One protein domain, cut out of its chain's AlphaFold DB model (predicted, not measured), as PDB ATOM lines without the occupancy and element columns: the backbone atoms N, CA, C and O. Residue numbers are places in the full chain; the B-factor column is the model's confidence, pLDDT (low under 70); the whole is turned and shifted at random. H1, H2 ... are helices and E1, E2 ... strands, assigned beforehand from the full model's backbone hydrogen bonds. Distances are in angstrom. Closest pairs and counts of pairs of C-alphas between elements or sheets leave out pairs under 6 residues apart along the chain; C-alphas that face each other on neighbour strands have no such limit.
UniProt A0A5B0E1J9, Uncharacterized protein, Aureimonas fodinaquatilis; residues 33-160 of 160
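Overview. This is residues 33 to 160 of the 160 residues of an uncharacterized protein of Aureimonas fodinaquatilis (UniProt A0A5B0E1J9). One twisted sheet of four antiparallel strands makes the wall of this domain, with helices H3 and H1 over one face and short H2 grazing it beside E4. Beyond E4 a long unnamed stretch swings out past the sheet and folds back to the four-residue H4, which only grazes the sheet. The printed part has 128 residues, with named elements in the order H1 H2 H3 E1 E2 E3 E4 H4; the sheet's order is E1 - E2 - E3 - E4. The class is mixed, helices and strands, with under half of the residues, 61, in named elements. It is compact, with a radius of gyration of the C-alphas of 14.4 A, and only just elongated, spanning 46 by 31 by 25 A.

Arrangement. Start with the sheet, a meander, each strand the antiparallel neighbour of the one before: E1, residues 81 to 86, E2, 93 to 100, E3, 108 to 116, and E4, 122 to 131. E1 and E2 form a hairpin, where N 83 and O 96 are within hydrogen-bond range at 3.0 A. In the hairpin E2 and E3, look at N 95 and O 114, 2.8 A; in the hairpin E3 and E4, at N 111 and O 128, 2.8 A. Residues 52 to 53 pair antiparallel with residues 128 to 129 of E4. H3, residues 68 to 77, is on the sheet at a height of 8.5 A, over E2 and only just over E1, with 3 C-alphas on E1; it runs along the strands, at 11 degrees to E2 on the local plane. Its closest C-alphas to E2 are Ile 68 and Leu 95, 6.1 A. H1, residues 36 to 44, is on the same face at a height of 10.0 A, slantwise to the strands; these two helices and the sheet make two layers. H1 and H3 are close but not clearly touching, the closest C-alphas being Ala 38 and Phe 75, 8.0 A, and about perpendicular at 74 degrees. H2, residues 55 to 59, touches H1, with C-alphas of Met 41 and Val 57 closest at 6.8 A. H4, residues 152 to 155, is apart from H1, H2 and H3. In H1, H2 and H3 every O i to N i+4 pair is within hydrogen-bond range; H4 is too short for such a pair.

Along the chain. Find C-alpha 36 at (3.451, 13.721, -3.102), where H1 begins; it is 12.3 A long, and H3 14.2 A. E1 measures 17.3 A and E2 23.8 A; E3 and E4 are each 27.0 A. E4 ends at C-alpha 131, (-1.530, -0.023, -19.031), and H4 at C-alpha 155, (6.408, 8.141, -30.166).

Size, cuts and confidence. The two C-alphas farthest apart, Ser 119 and Phe 139, are 46.7 A from each other. The printed part has no cut; the link from E4 to H4, 20 residues, is long. Mean pLDDT of the printed part is 85.4, but residues 148 to 160 are under 70.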
ATOM      1  N   ALA A  33      10.828   5.655  -4.417       86.25
ATOM      2  CA  ALA A  33      10.476   6.831  -3.633       86.25
ATOM      3  C   ALA A  33       9.005   7.213  -3.885       86.25
ATOM      4  O   ALA A  33       8.572   7.325  -5.034       86.25
ATOM      5  N   ILE A  34       8.248   7.406  -2.804       83.12
ATOM      6  CA  ILE A  34       6.855   7.858  -2.832       83.12
ATOM      7  C   ILE A  34       6.856   9.308  -2.358       83.12
ATOM      8  O   ILE A  34       6.863   9.585  -1.161       83.12
ATOM      9  N   GLY A  35       6.934  10.232  -3.313       92.75
ATOM     10  CA  GLY A  35       6.704  11.652  -3.062       92.75
ATOM     11  C   GLY A  35       5.245  12.042  -3.342       92.75
ATOM     12  O   GLY A  35       4.482  11.223  -3.864       92.75
ATOM     13  N   PRO A  36       4.846  13.285  -3.021       95.75
ATOM     14  CA  PRO A  36       3.451  13.721  -3.102       95.75
ATOM     15  C   PRO A  36       2.892  13.681  -4.533       95.75
ATOM     16  O   PRO A  36       1.811  13.142  -4.747       95.75
ATOM     17  N   LEU A  37       3.671  14.117  -5.530       96.00
ATOM     18  CA  LEU A  37       3.291  14.024  -6.944       96.00
ATOM     19  C   LEU A  37       3.078  12.561  -7.364       96.00
ATOM     20  O   LEU A  37       2.090  12.210  -8.006       96.00
ATOM     21  N   ALA A  38       4.015  11.690  -6.989       95.25
ATOM     22  CA  ALA A  38       3.954  10.266  -7.294       95.25
ATOM     23  C   ALA A  38       2.744   9.576  -6.660       95.25
ATOM     24  O   ALA A  38       2.189   8.653  -7.258       95.25
ATOM     25  N   GLN A  39       2.397   9.970  -5.439       95.19
ATOM     26  CA  GLN A  39       1.263   9.436  -4.707       95.19
ATOM     27  C   GLN A  39      -0.049   9.871  -5.356       95.19
ATOM     28  O   GLN A  39      -0.873   9.019  -5.669       95.19
ATOM     29  N   GLU A  40      -0.203  11.158  -5.653       95.88
ATOM     30  CA  GLU A  40      -1.427  11.693  -6.245       95.88
ATOM     31  C   GLU A  40      -1.714  11.098  -7.632       95.88
ATOM     32  O   GLU A  40      -2.838  10.684  -7.915       95.88
ATOM     33  N   MET A  41      -0.687  10.947  -8.476       95.00
ATOM     34  CA  MET A  41      -0.842  10.270  -9.770       95.00
ATOM     35  C   MET A  41      -1.238   8.792  -9.618       95.00
ATOM     36  O   MET A  41      -2.004   8.285 -10.429       95.00
ATOM     37  N   ILE A  42      -0.726   8.085  -8.601       93.75
ATOM     38  CA  ILE A  42      -1.110   6.687  -8.334       93.75
ATOM     39  C   ILE A  42      -2.549   6.601  -7.828       93.75
ATOM     40  O   ILE A  42      -3.284   5.719  -8.260       93.75
ATOM     41  N   GLU A  43      -2.946   7.485  -6.914       94.12
ATOM     42  CA  GLU A  43      -4.290   7.502  -6.328       94.12
ATOM     43  C   GLU A  43      -5.364   7.788  -7.378       94.12
ATOM     44  O   GLU A  43      -6.447   7.207  -7.331       94.12
ATOM     45  N   GLN A  44      -5.048   8.644  -8.350       94.25
ATOM     46  CA  GLN A  44      -5.948   8.963  -9.452       94.25
ATOM     47  C   GLN A  44      -5.899   7.938 -10.594       94.25
ATOM     48  O   GLN A  44      -6.767   7.977 -11.463       94.25
ATOM     49  N   PHE A  45      -4.916   7.033 -10.629       92.44
ATOM     50  CA  PHE A  45      -4.752   6.089 -11.733       92.44
ATOM     51  C   PHE A  45      -5.859   5.030 -11.772       92.44
ATOM     52  O   PHE A  45      -6.014   4.227 -10.850       92.44
ATOM     53  N   GLU A  46      -6.555   4.964 -12.904       90.50
ATOM     54  CA  GLU A  46      -7.617   4.002 -13.173       90.50
ATOM     55  C   GLU A  46      -7.174   3.007 -14.266       90.50
ATOM     56  O   GLU A  46      -7.104   3.376 -15.441       90.50
ATOM     57  N   PRO A  47      -6.915   1.726 -13.930       82.81
ATOM     58  CA  PRO A  47      -6.407   0.730 -14.881       82.81
ATOM     59  C   PRO A  47      -7.299   0.485 -16.104       82.81
ATOM     60  O   PRO A  47      -6.824  -0.024 -17.121       82.81
ATOM     61  N   SER A  48      -8.598   0.785 -16.005       82.50
ATOM     62  CA  SER A  48      -9.537   0.653 -17.124       82.50
ATOM     63  C   SER A  48      -9.473   1.816 -18.123       82.50
ATOM     64  O   SER A  48      -9.959   1.678 -19.249       82.50
ATOM     65  N   THR A  49      -8.829   2.925 -17.754       81.38
ATOM     66  CA  THR A  49      -8.668   4.101 -18.609       81.38
ATOM     67  C   THR A  49      -7.349   4.011 -19.360       81.38
ATOM     68  O   THR A  49      -6.264   4.079 -18.786       81.38
ATOM     69  N   ARG A  50      -7.434   3.854 -20.681       72.06
ATOM     70  CA  ARG A  50      -6.251   3.904 -21.536       72.06
ATOM     71  C   ARG A  50      -5.777   5.356 -21.662       72.06
ATOM     72  O   ARG A  50      -6.591   6.225 -21.948       72.06
ATOM     73  N   ASP A  51      -4.469   5.567 -21.508       74.56
ATOM     74  CA  ASP A  51      -3.787   6.847 -21.743       74.56
ATOM     75  C   ASP A  51      -4.377   8.002 -20.904       74.56
ATOM     76  O   ASP A  51      -4.561   9.116 -21.382       74.56
ATOM     77  N   GLN A  52      -4.687   7.715 -19.631       87.31
ATOM     78  CA  GLN A  52      -5.232   8.688 -18.682       87.31
ATOM     79  C   GLN A  52      -4.283   9.878 -18.516       87.31
ATOM     80  O   GLN A  52      -3.116   9.689 -18.183       87.31
ATOM     81  N   GLU A  53      -4.783  11.099 -18.690       92.06
ATOM     82  CA  GLU A  53      -3.986  12.316 -18.534       92.06
ATOM     83  C   GLU A  53      -3.841  12.741 -17.067       92.06
ATOM     84  O   GLU A  53      -4.790  12.688 -16.286       92.06
ATOM     85  N   PHE A  54      -2.650  13.228 -16.715       94.94
ATOM     86  CA  PHE A  54      -2.294  13.714 -15.377       94.94
ATOM     87  C   PHE A  54      -1.739  15.144 -15.395       94.94
ATOM     88  O   PHE A  54      -1.102  15.565 -14.432       94.94
ATOM     89  N   ASN A  55      -1.949  15.897 -16.480       93.75
ATOM     90  CA  ASN A  55      -1.377  17.239 -16.643       93.75
ATOM     91  C   ASN A  55      -1.755  18.161 -15.475       93.75
ATOM     92  O   ASN A  55      -0.872  18.725 -14.844       93.75
ATOM     93  N   ALA A  56      -3.033  18.182 -15.084       94.19
ATOM     94  CA  ALA A  56      -3.503  18.989 -13.957       94.19
ATOM     95  C   ALA A  56      -2.852  18.606 -12.612       94.19
ATOM     96  O   ALA A  56      -2.590  19.479 -11.789       94.19
ATOM     97  N   VAL A  57      -2.570  17.314 -12.399       96.31
ATOM     98  CA  VAL A  57      -1.838  16.849 -11.209       96.31
ATOM     99  C   VAL A  57      -0.410  17.365 -11.256       96.31
ATOM    100  O   VAL A  57       0.073  17.916 -10.279       96.31
ATOM    101  N   VAL A  58       0.268  17.233 -12.396       96.00
ATOM    102  CA  VAL A  58       1.647  17.706 -12.556       96.00
ATOM    103  C   VAL A  58       1.753  19.226 -12.396       96.00
ATOM    104  O   VAL A  58       2.666  19.691 -11.713       96.00
ATOM    105  N   ASP A  59       0.809  19.985 -12.950       94.88
ATOM    106  CA  ASP A  59       0.775  21.451 -12.896       94.88
ATOM    107  C   ASP A  59       0.622  21.991 -11.461       94.88
ATOM    108  O   ASP A  59       1.017  23.119 -11.172       94.88
ATOM    109  N   ALA A  60       0.118  21.177 -10.525       96.12
ATOM    110  CA  ALA A  60       0.084  21.527  -9.103       96.12
ATOM    111  C   ALA A  60       1.478  21.518  -8.440       96.12
ATOM    112  O   ALA A  60       1.672  22.165  -7.409       96.12
ATOM    113  N   TYR A  61       2.456  20.811  -9.021       96.25
ATOM    114  CA  TYR A  61       3.819  20.670  -8.482       96.25
ATOM    115  C   TYR A  61       4.891  21.340  -9.347       96.25
ATOM    116  O   TYR A  61       5.999  21.585  -8.866       96.25
ATOM    117  N   ILE A  62       4.594  21.603 -10.619       95.31
ATOM    118  CA  ILE A  62       5.537  22.130 -11.603       95.31
ATOM    119  C   ILE A  62       4.960  23.400 -12.208       95.31
ATOM    120  O   ILE A  62       3.879  23.372 -12.786       95.31
ATOM    121  N   THR A  63       5.705  24.504 -12.134       92.44
ATOM    122  CA  THR A  63       5.288  25.737 -12.810       92.44
ATOM    123  C   THR A  63       5.741  25.735 -14.275       92.44
ATOM    124  O   THR A  63       6.781  25.141 -14.602       92.44
ATOM    125  N   PRO A  64       5.004  26.406 -15.179       87.44
ATOM    126  CA  PRO A  64       5.342  26.457 -16.603       87.44
ATOM    127  C   PRO A  64       6.757  26.980 -16.886       87.44
ATOM    128  O   PRO A  64       7.407  26.531 -17.827       87.44
ATOM    129  N   GLU A  65       7.275  27.868 -16.039       91.94
ATOM    130  CA  GLU A  65       8.576  28.522 -16.202       91.94
ATOM    131  C   GLU A  65       9.756  27.648 -15.751       91.94
ATOM    132  O   GLU A  65      10.908  27.973 -16.050       91.94
ATOM    133  N   MET A  66       9.499  26.544 -15.032       95.69
ATOM    134  CA  MET A  66      10.561  25.642 -14.582       95.69
ATOM    135  C   MET A  66      11.267  24.999 -15.768       95.69
ATOM    136  O   MET A  66      10.633  24.389 -16.637       95.69
ATOM    137  N   ARG A  67      12.600  25.033 -15.737       95.75
ATOM    138  CA  ARG A  67      13.436  24.360 -16.736       95.75
ATOM    139  C   ARG A  67      13.379  22.850 -16.573       95.75
ATOM    140  O   ARG A  67      13.200  22.336 -15.467       95.75
ATOM    141  N   ILE A  68      13.634  22.110 -17.650       95.25
ATOM    142  CA  ILE A  68      13.537  20.644 -17.616       95.25
ATOM    143  C   ILE A  68      14.487  19.994 -16.601       95.25
ATOM    144  O   ILE A  68      14.137  18.977 -16.011       95.25
ATOM    145  N   ALA A  69      15.641  20.600 -16.309       96.00
ATOM    146  CA  ALA A  69      16.552  20.113 -15.272       96.00
ATOM    147  C   ALA A  69      15.956  20.212 -13.853       96.00
ATOM    148  O   ALA A  69      16.244  19.380 -12.995       96.00
ATOM    149  N   GLU A  70      15.120  21.216 -13.587       97.12
ATOM    150  CA  GLU A  70      14.421  21.371 -12.306       97.12
ATOM    151  C   GLU A  70      13.245  20.400 -12.220       97.12
ATOM    152  O   GLU A  70      13.117  19.676 -11.231       97.12
ATOM    153  N   ARG A  71      12.468  20.289 -13.304       97.19
ATOM    154  CA  ARG A  71      11.397  19.292 -13.435       97.19
ATOM    155  C   ARG A  71      11.929  17.873 -13.212       97.19
ATOM    156  O   ARG A  71      11.345  17.112 -12.446       97.19
ATOM    157  N   GLN A  72      13.084  17.536 -13.794       97.00
ATOM    158  CA  GLN A  72      13.738  16.238 -13.606       97.00
ATOM    159  C   GLN A  72      14.013  15.941 -12.126       97.00
ATOM    160  O   GLN A  72      13.773  14.825 -11.673       97.00
ATOM    161  N   LYS A  73      14.490  16.924 -11.351       97.25
ATOM    162  CA  LYS A  73      14.746  16.739  -9.913       97.25
ATOM    163  C   LYS A  73      13.464  16.413  -9.151       97.25
ATOM    164  O   LYS A  73      13.491  15.525  -8.303       97.25
ATOM    165  N   ILE A  74      12.360  17.090  -9.474       96.94
ATOM    166  CA  ILE A  74      11.046  16.824  -8.873       96.94
ATOM    167  C   ILE A  74      10.619  15.386  -9.178       96.94
ATOM    168  O   ILE A  74      10.298  14.637  -8.257       96.94
ATOM    169  N   PHE A  75      10.681  14.955 -10.438       96.88
ATOM    170  CA  PHE A  75      10.296  13.593 -10.816       96.88
ATOM    171  C   PHE A  75      11.207  12.516 -10.205       96.88
ATOM    172  O   PHE A  75      10.702  11.531  -9.666       96.88
ATOM    173  N   ASN A  76      12.526  12.723 -10.188       95.94
ATOM    174  CA  ASN A  76      13.472  11.808  -9.539       95.94
ATOM    175  C   ASN A  76      13.178  11.663  -8.035       95.94
ATOM    176  O   ASN A  76      13.184  10.552  -7.507       95.94
ATOM    177  N   ALA A  77      12.854  12.763  -7.343       96.56
ATOM    178  CA  ALA A  77      12.458  12.733  -5.931       96.56
ATOM    179  C   ALA A  77      11.142  11.965  -5.689       96.56
ATOM    180  O   ALA A  77      10.887  11.498  -4.582       96.56
ATOM    181  N   ASN A  78      10.331  11.797  -6.734       96.69
ATOM    182  CA  ASN A  78       9.084  11.036  -6.748       96.69
ATOM    183  C   ASN A  78       9.263   9.612  -7.323       96.69
ATOM    184  O   ASN A  78       8.288   8.964  -7.700       96.69
ATOM    185  N   GLY A  79      10.501   9.117  -7.425       95.12
ATOM    186  CA  GLY A  79      10.791   7.732  -7.811       95.12
ATOM    187  C   GLY A  79      10.607   7.425  -9.299       95.12
ATOM    188  O   GLY A  79      10.476   6.253  -9.672       95.12
ATOM    189  N   PHE A  80      10.565   8.458 -10.143       95.00
ATOM    190  CA  PHE A  80      10.606   8.300 -11.594       95.00
ATOM    191  C   PHE A  80      12.045   8.131 -12.071       95.00
ATOM    192  O   PHE A  80      12.951   8.822 -11.612       95.00
ATOM    193  N   ASP A  81      12.226   7.248 -13.046       93.06
ATOM    194  CA  ASP A  81      13.454   7.145 -13.818       93.06
ATOM    195  C   ASP A  81      13.385   8.160 -14.956       93.06
ATOM    196  O   ASP A  81      12.536   8.052 -15.847       93.06
ATOM    197  N   CYS A  82      14.265   9.157 -14.919       93.50
ATOM    198  CA  CYS A  82      14.276  10.248 -15.885       93.50
ATOM    199  C   CYS A  82      15.612  10.387 -16.602       93.50
ATOM    200  O   CYS A  82      16.678  10.179 -16.024       93.50
ATOM    201  N   PHE A  83      15.560  10.903 -17.823       92.12
ATOM    202  CA  PHE A  83      16.735  11.339 -18.566       92.12
ATOM    203  C   PHE A  83      16.434  12.614 -19.349       92.12
ATOM    204  O   PHE A  83      15.285  12.898 -19.694       92.12
ATOM    205  N   ILE A  84      17.495  13.359 -19.642       93.00
ATOM    206  CA  ILE A  84      17.469  14.502 -20.548       93.00
ATOM    207  C   ILE A  84      18.321  14.143 -21.759       93.00
ATOM    208  O   ILE A  84      19.412  13.588 -21.611       93.00
ATOM    209  N   ARG A  85      17.825  14.444 -22.957       90.44
ATOM    210  CA  ARG A  85      18.579  14.278 -24.204       90.44
ATOM    211  C   ARG A  85      18.411  15.494 -25.109       90.44
ATOM    212  O   ARG A  85      17.361  16.135 -25.052       90.44
ATOM    213  N   PRO A  86      19.370  15.751 -26.011       90.38
ATOM    214  CA  PRO A  86      19.153  16.673 -27.114       90.38
ATOM    215  C   PRO A  86      17.924  16.262 -27.934       90.38
ATOM    216  O   PRO A  86      17.701  15.074 -28.210       90.38
ATOM    217  N   ALA A  87      17.129  17.251 -28.322       86.25
ATOM    218  CA  ALA A  87      16.053  17.065 -29.281       86.25
ATOM    219  C   ALA A  87      16.592  17.109 -30.722       86.25
ATOM    220  O   ALA A  87      17.774  17.356 -30.961       86.25
ATOM    221  N   GLY A  88      15.718  16.886 -31.710       83.50
ATOM    222  CA  GLY A  88      16.088  16.985 -33.130       83.50
ATOM    223  C   GLY A  88      16.451  18.405 -33.595       83.50
ATOM    224  O   GLY A  88      17.011  18.569 -34.675       83.50
ATOM    225  N   VAL A  89      16.147  19.425 -32.786       86.31
ATOM    226  CA  VAL A  89      16.436  20.840 -33.057       86.31
ATOM    227  C   VAL A  89      17.624  21.292 -32.211       86.31
ATOM    228  O   VAL A  89      17.700  20.992 -31.021       86.31
ATOM    229  N   VAL A  90      18.558  22.024 -32.824       90.94
ATOM    230  CA  VAL A  90      19.804  22.461 -32.176       90.94
ATOM    231  C   VAL A  90      19.517  23.303 -30.934       90.94
ATOM    232  O   VAL A  90      18.810  24.308 -30.997       90.94
ATOM    233  N   GLY A  91      20.115  22.899 -29.814       89.06
ATOM    234  CA  GLY A  91      19.980  23.570 -28.521       89.06
ATOM    235  C   GLY A  91      18.675  23.265 -27.783       89.06
ATOM    236  O   GLY A  91      18.544  23.678 -26.638       89.06
ATOM    237  N   SER A  92      17.738  22.544 -28.399       92.62
ATOM    238  CA  SER A  92      16.539  22.053 -27.728       92.62
ATOM    239  C   SER A  92      16.810  20.728 -27.019       92.62
ATOM    240  O   SER A  92      17.648  19.927 -27.442       92.62
ATOM    241  N   GLU A  93      16.048  20.461 -25.970       94.00
ATOM    242  CA  GLU A  93      16.192  19.285 -25.124       94.00
ATOM    243  C   GLU A  93      14.832  18.660 -24.818       94.00
ATOM    244  O   GLU A  93      13.797  19.323 -24.818       94.00
ATOM    245  N   VAL A  94      14.843  17.362 -24.541       92.69
ATOM    246  CA  VAL A  94      13.673  16.599 -24.117       92.69
ATOM    247  C   VAL A  94      13.959  15.975 -22.765       92.69
ATOM    248  O   VAL A  94      14.991  15.325 -22.588       92.69
ATOM    249  N   LEU A  95      13.006  16.120 -21.852       93.56
ATOM    250  CA  LEU A  95      12.904  15.337 -20.632       93.56
ATOM    251  C   LEU A  95      11.864  14.243 -20.834       93.56
ATOM    252  O   LEU A  95      10.726  14.524 -21.204       93.56
ATOM    253  N   ALA A  96      12.243  13.009 -20.529       92.50
ATOM    254  CA  ALA A  96      11.300  11.913 -20.402       92.50
ATOM    255  C   ALA A  96      11.531  11.191 -19.075       92.50
ATOM    256  O   ALA A  96      12.663  10.880 -18.699       92.50
ATOM    257  N   CYS A  97      10.434  10.944 -18.375       93.19
ATOM    258  CA  CYS A  97      10.388  10.313 -17.069       93.19
ATOM    259  C   CYS A  97       9.388   9.167 -17.097       93.19
ATOM    260  O   CYS A  97       8.300   9.292 -17.665       93.19
ATOM    261  N   ARG A  98       9.731   8.048 -16.463       91.75
ATOM    262  CA  ARG A  98       8.842   6.891 -16.350       91.75
ATOM    263  C   ARG A  98       8.884   6.308 -14.956       91.75
ATOM    264  O   ARG A  98       9.934   6.238 -14.332       91.75
ATOM    265  N   ARG A  99       7.749   5.798 -14.503       91.88
ATOM    266  CA  ARG A  99       7.634   5.087 -13.232       91.88
ATOM    267  C   ARG A  99       6.614   3.962 -13.368       91.88
ATOM    268  O   ARG A  99       5.500   4.229 -13.808       91.88
ATOM    269  N   PRO A 100       6.946   2.710 -13.025       90.38
ATOM    270  CA  PRO A 100       5.936   1.675 -12.898       90.38
ATOM    271  C   PRO A 100       5.127   1.894 -11.614       90.38
ATOM    272  O   PRO A 100       5.650   2.407 -10.627       90.38
ATOM    273  N   ILE A 101       3.866   1.471 -11.610       89.50
ATOM    274  CA  ILE A 101       3.040   1.461 -10.400       89.50
ATOM    275  C   ILE A 101       3.325   0.164  -9.634       89.50
ATOM    276  O   ILE A 101       3.196  -0.935 -10.182       89.50
ATOM    277  N   GLU A 102       3.750   0.299  -8.381       86.25
ATOM    278  CA  GLU A 102       4.110  -0.828  -7.517       86.25
ATOM    279  C   GLU A 102       2.902  -1.730  -7.235       86.25
ATOM    280  O   GLU A 102       1.752  -1.289  -7.195       86.25
ATOM    281  N   GLY A 103       3.149  -3.032  -7.085       83.06
ATOM    282  CA  GLY A 103       2.101  -4.033  -6.875       83.06
ATOM    283  C   GLY A 103       1.293  -4.365  -8.136       83.06
ATOM    284  O   GLY A 103       0.427  -5.242  -8.104       83.06
ATOM    285  N   ARG A 104       1.595  -3.719  -9.270       81.81
ATOM    286  CA  ARG A 104       0.971  -3.973 -10.580       81.81
ATOM    287  C   ARG A 104       1.853  -4.807 -11.512       81.81
ATOM    288  O   ARG A 104       1.547  -4.911 -12.700       81.81
ATOM    289  N   ARG A 105       2.949  -5.407 -11.022       80.38
ATOM    290  CA  ARG A 105       3.892  -6.211 -11.833       80.38
ATOM    291  C   ARG A 105       4.477  -5.426 -13.005       80.38
ATOM    292  O   ARG A 105       4.695  -5.980 -14.086       80.38
ATOM    293  N   HIS A 106       4.665  -4.122 -12.780       80.56
ATOM    294  CA  HIS A 106       5.128  -3.113 -13.739       80.56
ATOM    295  C   HIS A 106       4.320  -3.018 -15.047       80.56
ATOM    296  O   HIS A 106       4.819  -2.530 -16.074       80.56
ATOM    297  N   CYS A 107       3.078  -3.509 -15.025       83.81
ATOM    298  CA  CYS A 107       2.178  -3.449 -16.171       83.81
ATOM    299  C   CYS A 107       1.502  -2.098 -16.324       83.81
ATOM    300  O   CYS A 107       1.208  -1.708 -17.450       83.81
ATOM    301  N   ASP A 108       1.335  -1.377 -15.225       88.31
ATOM    302  CA  ASP A 108       0.821  -0.019 -15.230       88.31
ATOM    303  C   ASP A 108       1.973   0.951 -14.979       88.31
ATOM    304  O   ASP A 108       2.884   0.667 -14.190       88.31
ATOM    305  N   ARG A 109       1.984   2.063 -15.715       89.44
ATOM    306  CA  ARG A 109       3.105   3.007 -15.742       89.44
ATOM    307  C   ARG A 109       2.604   4.433 -15.821       89.44
ATOM    308  O   ARG A 109       1.682   4.725 -16.570       89.44
ATOM    309  N   LEU A 110       3.295   5.310 -15.115       92.44
ATOM    310  CA  LEU A 110       3.184   6.752 -15.224       92.44
ATOM    311  C   LEU A 110       4.334   7.257 -16.090       92.44
ATOM    312  O   LEU A 110       5.480   6.817 -15.943       92.44
ATOM    313  N   ILE A 111       4.025   8.159 -17.007       92.31
ATOM    314  CA  ILE A 111       4.957   8.708 -17.985       92.31
ATOM    315  C   ILE A 111       4.817  10.223 -17.957       92.31
ATOM    316  O   ILE A 111       3.706  10.744 -17.921       92.31
ATOM    317  N   TYR A 112       5.946  10.916 -18.000       93.69
ATOM    318  CA  TYR A 112       5.995  12.352 -18.204       93.69
ATOM    319  C   TYR A 112       6.981  12.697 -19.313       93.69
ATOM    320  O   TYR A 112       8.061  12.110 -19.402       93.69
ATOM    321  N   TYR A 113       6.600  13.660 -20.137       92.81
ATOM    322  CA  TYR A 113       7.390  14.214 -21.220       92.81
ATOM    323  C   TYR A 113       7.380  15.739 -21.132       92.81
ATOM    324  O   TYR A 113       6.349  16.333 -20.819       92.81
ATOM    325  N   ALA A 114       8.510  16.370 -21.441       94.12
ATOM    326  CA  ALA A 114       8.588  17.805 -21.678       94.12
ATOM    327  C   ALA A 114       9.631  18.132 -22.751       94.12
ATOM    328  O   ALA A 114      10.715  17.545 -22.768       94.12
ATOM    329  N   TYR A 115       9.324  19.104 -23.603       93.50
ATOM    330  CA  TYR A 115      10.228  19.638 -24.617       93.50
ATOM    331  C   TYR A 115      10.607  21.079 -24.280       93.50
ATOM    332  O   TYR A 115       9.741  21.942 -24.129       93.50
ATOM    333  N   GLN A 116      11.910  21.338 -24.200       95.06
ATOM    334  CA  GLN A 116      12.483  22.659 -23.984       95.06
ATOM    335  C   GLN A 116      13.173  23.142 -25.255       95.06
ATOM    336  O   GLN A 116      13.983  22.431 -25.846       95.06
ATOM    337  N   THR A 117      12.880  24.367 -25.665       94.81
ATOM    338  CA  THR A 117      13.553  25.025 -26.785       94.81
ATOM    339  C   THR A 117      14.966  25.472 -26.397       94.81
ATOM    340  O   THR A 117      15.338  25.518 -25.222       94.81
ATOM    341  N   SER A 118      15.744  25.906 -27.387       94.25
ATOM    342  CA  SER A 118      17.052  26.531 -27.164       94.25
ATOM    343  C   SER A 118      17.007  27.859 -26.400       94.25
ATOM    344  O   SER A 118      18.024  28.263 -25.837       94.25
ATOM    345  N   SER A 119      15.848  28.528 -26.324       93.44
ATOM    346  CA  SER A 119      15.651  29.699 -25.456       93.44
ATOM    347  C   SER A 119      15.418  29.322 -23.987       93.44
ATOM    348  O   SER A 119      15.388  30.202 -23.128       93.44
ATOM    349  N   GLY A 120      15.292  28.026 -23.680       91.06
ATOM    350  CA  GLY A 120      15.009  27.521 -22.338       91.06
ATOM    351  C   GLY A 120      13.522  27.510 -21.978       91.06
ATOM    352  O   GLY A 120      13.197  27.248 -20.824       91.06
ATOM    353  N   GLU A 121      12.637  27.792 -22.934       93.75
ATOM    354  CA  GLU A 121      11.185  27.750 -22.759       93.75
ATOM    355  C   GLU A 121      10.668  26.319 -22.933       93.75
ATOM    356  O   GLU A 121      11.035  25.636 -23.892       93.75
ATOM    357  N   VAL A 122       9.803  25.866 -22.025       93.50
ATOM    358  CA  VAL A 122       9.105  24.584 -22.171       93.50
ATOM    359  C   VAL A 122       7.779  24.825 -22.881       93.50
ATOM    360  O   VAL A 122       6.857  25.381 -22.295       93.50
ATOM    361  N   ILE A 123       7.693  24.407 -24.143       91.50
ATOM    362  CA  ILE A 123       6.527  24.676 -25.005       91.50
ATOM    363  C   ILE A 123       5.556  23.495 -25.101       91.50
ATOM    364  O   ILE A 123       4.445  23.645 -25.598       91.50
ATOM    365  N   GLU A 124       5.973  22.317 -24.642       90.19
ATOM    366  CA  GLU A 124       5.149  21.114 -24.638       90.19
ATOM    367  C   GLU A 124       5.492  20.273 -23.412       90.19
ATOM    368  O   GLU A 124       6.665  20.026 -23.121       90.19
ATOM    369  N   SER A 125       4.465  19.813 -22.704       92.69
ATOM    370  CA  SER A 125       4.599  18.779 -21.686       92.69
ATOM    371  C   SER A 125       3.343  17.933 -21.602       92.69
ATOM    372  O   SER A 125       2.244  18.440 -21.807       92.69
ATOM    373  N   LEU A 126       3.515  16.653 -21.287       92.56
ATOM    374  CA  LEU A 126       2.419  15.700 -21.203       92.56
ATOM    375  C   LEU A 126       2.711  14.638 -20.145       92.56
ATOM    376  O   LEU A 126       3.774  14.015 -20.145       92.56
ATOM    377  N   ALA A 127       1.754  14.438 -19.249       93.44
ATOM    378  CA  ALA A 127       1.745  13.410 -18.227       93.44
ATOM    379  C   ALA A 127       0.621  12.411 -18.509       93.44
ATOM    380  O   ALA A 127      -0.545  12.801 -18.579       93.44
ATOM    381  N   VAL A 128       0.958  11.129 -18.648       92.12
ATOM    382  CA  VAL A 128      -0.017  10.071 -18.947       92.12
ATOM    383  C   VAL A 128       0.227   8.807 -18.136       92.12
ATOM    384  O   VAL A 128       1.363   8.447 -17.824       92.12
ATOM    385  N   GLY A 129      -0.854   8.103 -17.826       90.94
ATOM    386  CA  GLY A 129      -0.841   6.741 -17.316       90.94
ATOM    387  C   GLY A 129      -1.137   5.762 -18.436       90.94
ATOM    388  O   GLY A 129      -2.052   5.965 -19.227       90.94
ATOM    389  N   SER A 130      -0.382   4.674 -18.498       85.56
ATOM    390  CA  SER A 130      -0.545   3.641 -19.514       85.56
ATOM    391  C   SER A 130      -0.592   2.259 -18.874       85.56
ATOM    392  O   SER A 130       0.155   1.979 -17.934       85.56
ATOM    393  N   SER A 131      -1.451   1.389 -19.408       84.50
ATOM    394  CA  SER A 131      -1.530  -0.023 -19.031       84.50
ATOM    395  C   SER A 131      -1.089  -0.911 -20.191       84.50
ATOM    396  O   SER A 131      -1.514  -0.749 -21.339       84.50
ATOM    397  N   VAL A 132      -0.233  -1.887 -19.896       76.56
ATOM    398  CA  VAL A 132       0.253  -2.862 -20.874       76.56
ATOM    399  C   VAL A 132      -0.845  -3.884 -21.192       76.56
ATOM    400  O   VAL A 132      -1.428  -4.524 -20.301       76.56
ATOM    401  N   LYS A 133      -1.091  -4.082 -22.495       73.75
ATOM    402  CA  LYS A 133      -2.085  -5.035 -23.010       73.75
ATOM    403  C   LYS A 133      -1.773  -6.452 -22.535       73.75
ATOM    404  O   LYS A 133      -0.618  -6.853 -22.441       73.75
ATOM    405  N   ALA A 134      -2.818  -7.249 -22.308       73.12
ATOM    406  CA  ALA A 134      -2.691  -8.611 -21.782       73.12
ATOM    407  C   ALA A 134      -1.738  -9.511 -22.594       73.12
ATOM    408  O   ALA A 134      -1.009 -10.305 -22.008       73.12
ATOM    409  N   ARG A 135      -1.710  -9.353 -23.925       75.44
ATOM    410  CA  ARG A 135      -0.842 -10.124 -24.832       75.44
ATOM    411  C   ARG A 135       0.654  -9.825 -24.674       75.44
ATOM    412  O   ARG A 135       1.470 -10.671 -25.004       75.44
ATOM    413  N   ASP A 136       0.990  -8.638 -24.174       72.31
ATOM    414  CA  ASP A 136       2.371  -8.163 -24.032       72.31
ATOM    415  C   ASP A 136       2.934  -8.517 -22.636       72.31
ATOM    416  O   ASP A 136       4.059  -8.162 -22.284       72.31
ATOM    417  N   ARG A 137       2.147  -9.241 -21.824       78.06
ATOM    418  CA  ARG A 137       2.533  -9.711 -20.492       78.06
ATOM    419  C   ARG A 137       3.266 -11.046 -20.600       78.06
ATOM    420  O   ARG A 137       2.665 -12.070 -20.914       78.06
ATOM    421  N   ALA A 138       4.546 -11.071 -20.248       75.00
ATOM    422  CA  ALA A 138       5.310 -12.306 -20.119       75.00
ATOM    423  C   ALA A 138       5.001 -12.954 -18.761       75.00
ATOM    424  O   ALA A 138       5.300 -12.377 -17.718       75.00
ATOM    425  N   PHE A 139       4.368 -14.134 -18.758       77.44
ATOM    426  CA  PHE A 139       4.012 -14.872 -17.532       77.44
ATOM    427  C   PHE A 139       3.237 -14.029 -16.494       77.44
ATOM    428  O   PHE A 139       3.431 -14.148 -15.283       77.44
ATOM    429  N   GLY A 140       2.362 -13.134 -16.966       73.56
ATOM    430  CA  GLY A 140       1.592 -12.240 -16.096       73.56
ATOM    431  C   GLY A 140       2.412 -11.111 -15.459       73.56
ATOM    432  O   GLY A 140       2.011 -10.605 -14.409       73.56
ATOM    433  N   ARG A 141       3.547 -10.742 -16.066       75.44
ATOM    434  CA  ARG A 141       4.404  -9.599 -15.724       75.44
ATOM    435  C   ARG A 141       4.687  -8.751 -16.948       75.44
ATOM    436  O   ARG A 141       4.592  -9.236 -18.074       75.44
ATOM    437  N   CYS A 142       5.102  -7.515 -16.721       79.56
ATOM    438  CA  CYS A 142       5.516  -6.626 -17.788       79.56
ATOM    439  C   CYS A 142       6.992  -6.250 -17.605       79.56
ATOM    440  O   CYS A 142       7.361  -5.777 -16.531       79.56
ATOM    441  N   PRO A 143       7.853  -6.461 -18.618       76.00
ATOM    442  CA  PRO A 143       9.250  -6.062 -18.524       76.00
ATOM    443  C   PRO A 143       9.329  -4.544 -18.390       76.00
ATOM    444  O   PRO A 143       8.747  -3.815 -19.198       76.00
ATOM    445  N   TYR A 144      10.028  -4.063 -17.368       78.44
ATOM    446  CA  TYR A 144      10.248  -2.640 -17.174       78.44
ATOM    447  C   TYR A 144      11.627  -2.261 -17.704       78.44
ATOM    448  O   TYR A 144      12.644  -2.597 -17.107       78.44
ATOM    449  N   ASN A 145      11.642  -1.564 -18.838       78.44
ATOM    450  CA  ASN A 145      12.795  -0.803 -19.290       78.44
ATOM    451  C   ASN A 145      12.399   0.683 -19.241       78.44
ATOM    452  O   ASN A 145      11.499   1.079 -19.995       78.44
ATOM    453  N   PRO A 146      13.001   1.498 -18.356       74.12
ATOM    454  CA  PRO A 146      12.692   2.922 -18.294       74.12
ATOM    455  C   PRO A 146      13.064   3.634 -19.602       74.12
ATOM    456  O   PRO A 146      12.376   4.574 -19.993       74.12
ATOM    457  N   PHE A 147      14.076   3.135 -20.322       76.81
ATOM    458  CA  PHE A 147      14.647   3.770 -21.507       76.81
ATOM    459  C   PHE A 147      14.792   2.757 -22.666       76.81
ATOM    460  O   PHE A 147      15.900   2.299 -22.949       76.81
ATOM    461  N   PRO A 148      13.690   2.344 -23.326       65.56
ATOM    462  CA  PRO A 148      13.771   1.540 -24.548       65.56
ATOM    463  C   PRO A 148      14.432   2.345 -25.669       65.56
ATOM    464  O   PRO A 148      14.408   3.571 -25.629       65.56
ATOM    465  N   ASP A 149      15.009   1.674 -26.662       64.44
ATOM    466  CA  ASP A 149      15.816   2.315 -27.702       64.44
ATOM    467  C   ASP A 149      15.157   3.567 -28.325       64.44
ATOM    468  O   ASP A 149      13.938   3.720 -28.439       64.44
ATOM    469  N   ASN A 150      16.029   4.492 -28.717       53.09
ATOM    470  CA  ASN A 150      15.855   5.942 -28.865       53.09
ATOM    471  C   ASN A 150      14.630   6.420 -29.668       53.09
ATOM    472  O   ASN A 150      14.236   7.581 -29.513       53.09
ATOM    473  N   GLU A 151      14.093   5.580 -30.551       48.75
ATOM    474  CA  GLU A 151      12.977   5.879 -31.455       48.75
ATOM    475  C   GLU A 151      11.608   5.628 -30.820       48.75
ATOM    476  O   GLU A 151      10.632   6.291 -31.169       48.75
ATOM    477  N   GLU A 152      11.524   4.705 -29.863       52.59
ATOM    478  CA  GLU A 152      10.262   4.356 -29.221       52.59
ATOM    479  C   GLU A 152       9.870   5.432 -28.197       52.59
ATOM    480  O   GLU A 152       8.704   5.787 -28.073       52.59
ATOM    481  N   MET A 153      10.848   6.062 -27.538       52.47
ATOM    482  CA  MET A 153      10.611   7.100 -26.525       52.47
ATOM    483  C   MET A 153      10.001   8.406 -27.059       52.47
ATOM    484  O   MET A 153       9.343   9.094 -26.291       52.47
ATOM    485  N   VAL A 154      10.182   8.734 -28.346       49.34
ATOM    486  CA  VAL A 154       9.622   9.949 -28.987       49.34
ATOM    487  C   VAL A 154       8.175   9.727 -29.455       49.34
ATOM    488  O   VAL A 154       7.418  10.677 -29.615       49.34
ATOM    489  N   ARG A 155       7.760   8.470 -29.673       50.97
ATOM    490  CA  ARG A 155       6.408   8.141 -30.166       50.97
ATOM    491  C   ARG A 155       5.350   8.045 -29.069       50.97
ATOM    492  O   ARG A 155       4.163   8.077 -29.372       50.97
ATOM    493  N   PHE A 156       5.752   7.922 -27.808       52.06
ATOM    494  CA  PHE A 156       4.834   7.911 -26.672       52.06
ATOM    495  C   PHE A 156       4.841   9.304 -26.050       52.06
ATOM    496  O   PHE A 156       5.881   9.692 -25.521       52.06
ATOM    497  N   PRO A 157       3.739  10.065 -26.147       49.66
ATOM    498  CA  PRO A 157       2.343   9.601 -26.052       49.66
ATOM    499  C   PRO A 157       1.497   9.723 -27.341       49.66
ATOM    500  O   PRO A 157       0.299   9.477 -27.304       49.66
ATOM    501  N   HIS A 158       2.091  10.054 -28.491       44.16
ATOM    502  CA  HIS A 158       1.370  10.310 -29.752       44.16
ATOM    503  C   HIS A 158       0.821   9.065 -30.483       44.16
ATOM    504  O   HIS A 158       0.350   9.173 -31.615       44.16
ATOM    505  N   ASN A 159       0.859   7.883 -29.866       38.78
ATOM    506  CA  ASN A 159       0.268   6.675 -30.438       38.78
ATOM    507  C   ASN A 159      -1.244   6.625 -30.148       38.78
ATOM    508  O   ASN A 159      -1.681   5.918 -29.233       38.78
ATOM    509  N   GLY A 160      -2.017   7.359 -30.957       37.62
ATOM    510  CA  GLY A 160      -3.441   7.070 -31.188       37.62
ATOM    511  C   GLY A 160      -3.646   5.638 -31.675       37.62
ATOM    512  O   GLY A 160      -2.871   5.199 -32.555       37.62
TER     513      GLY A 160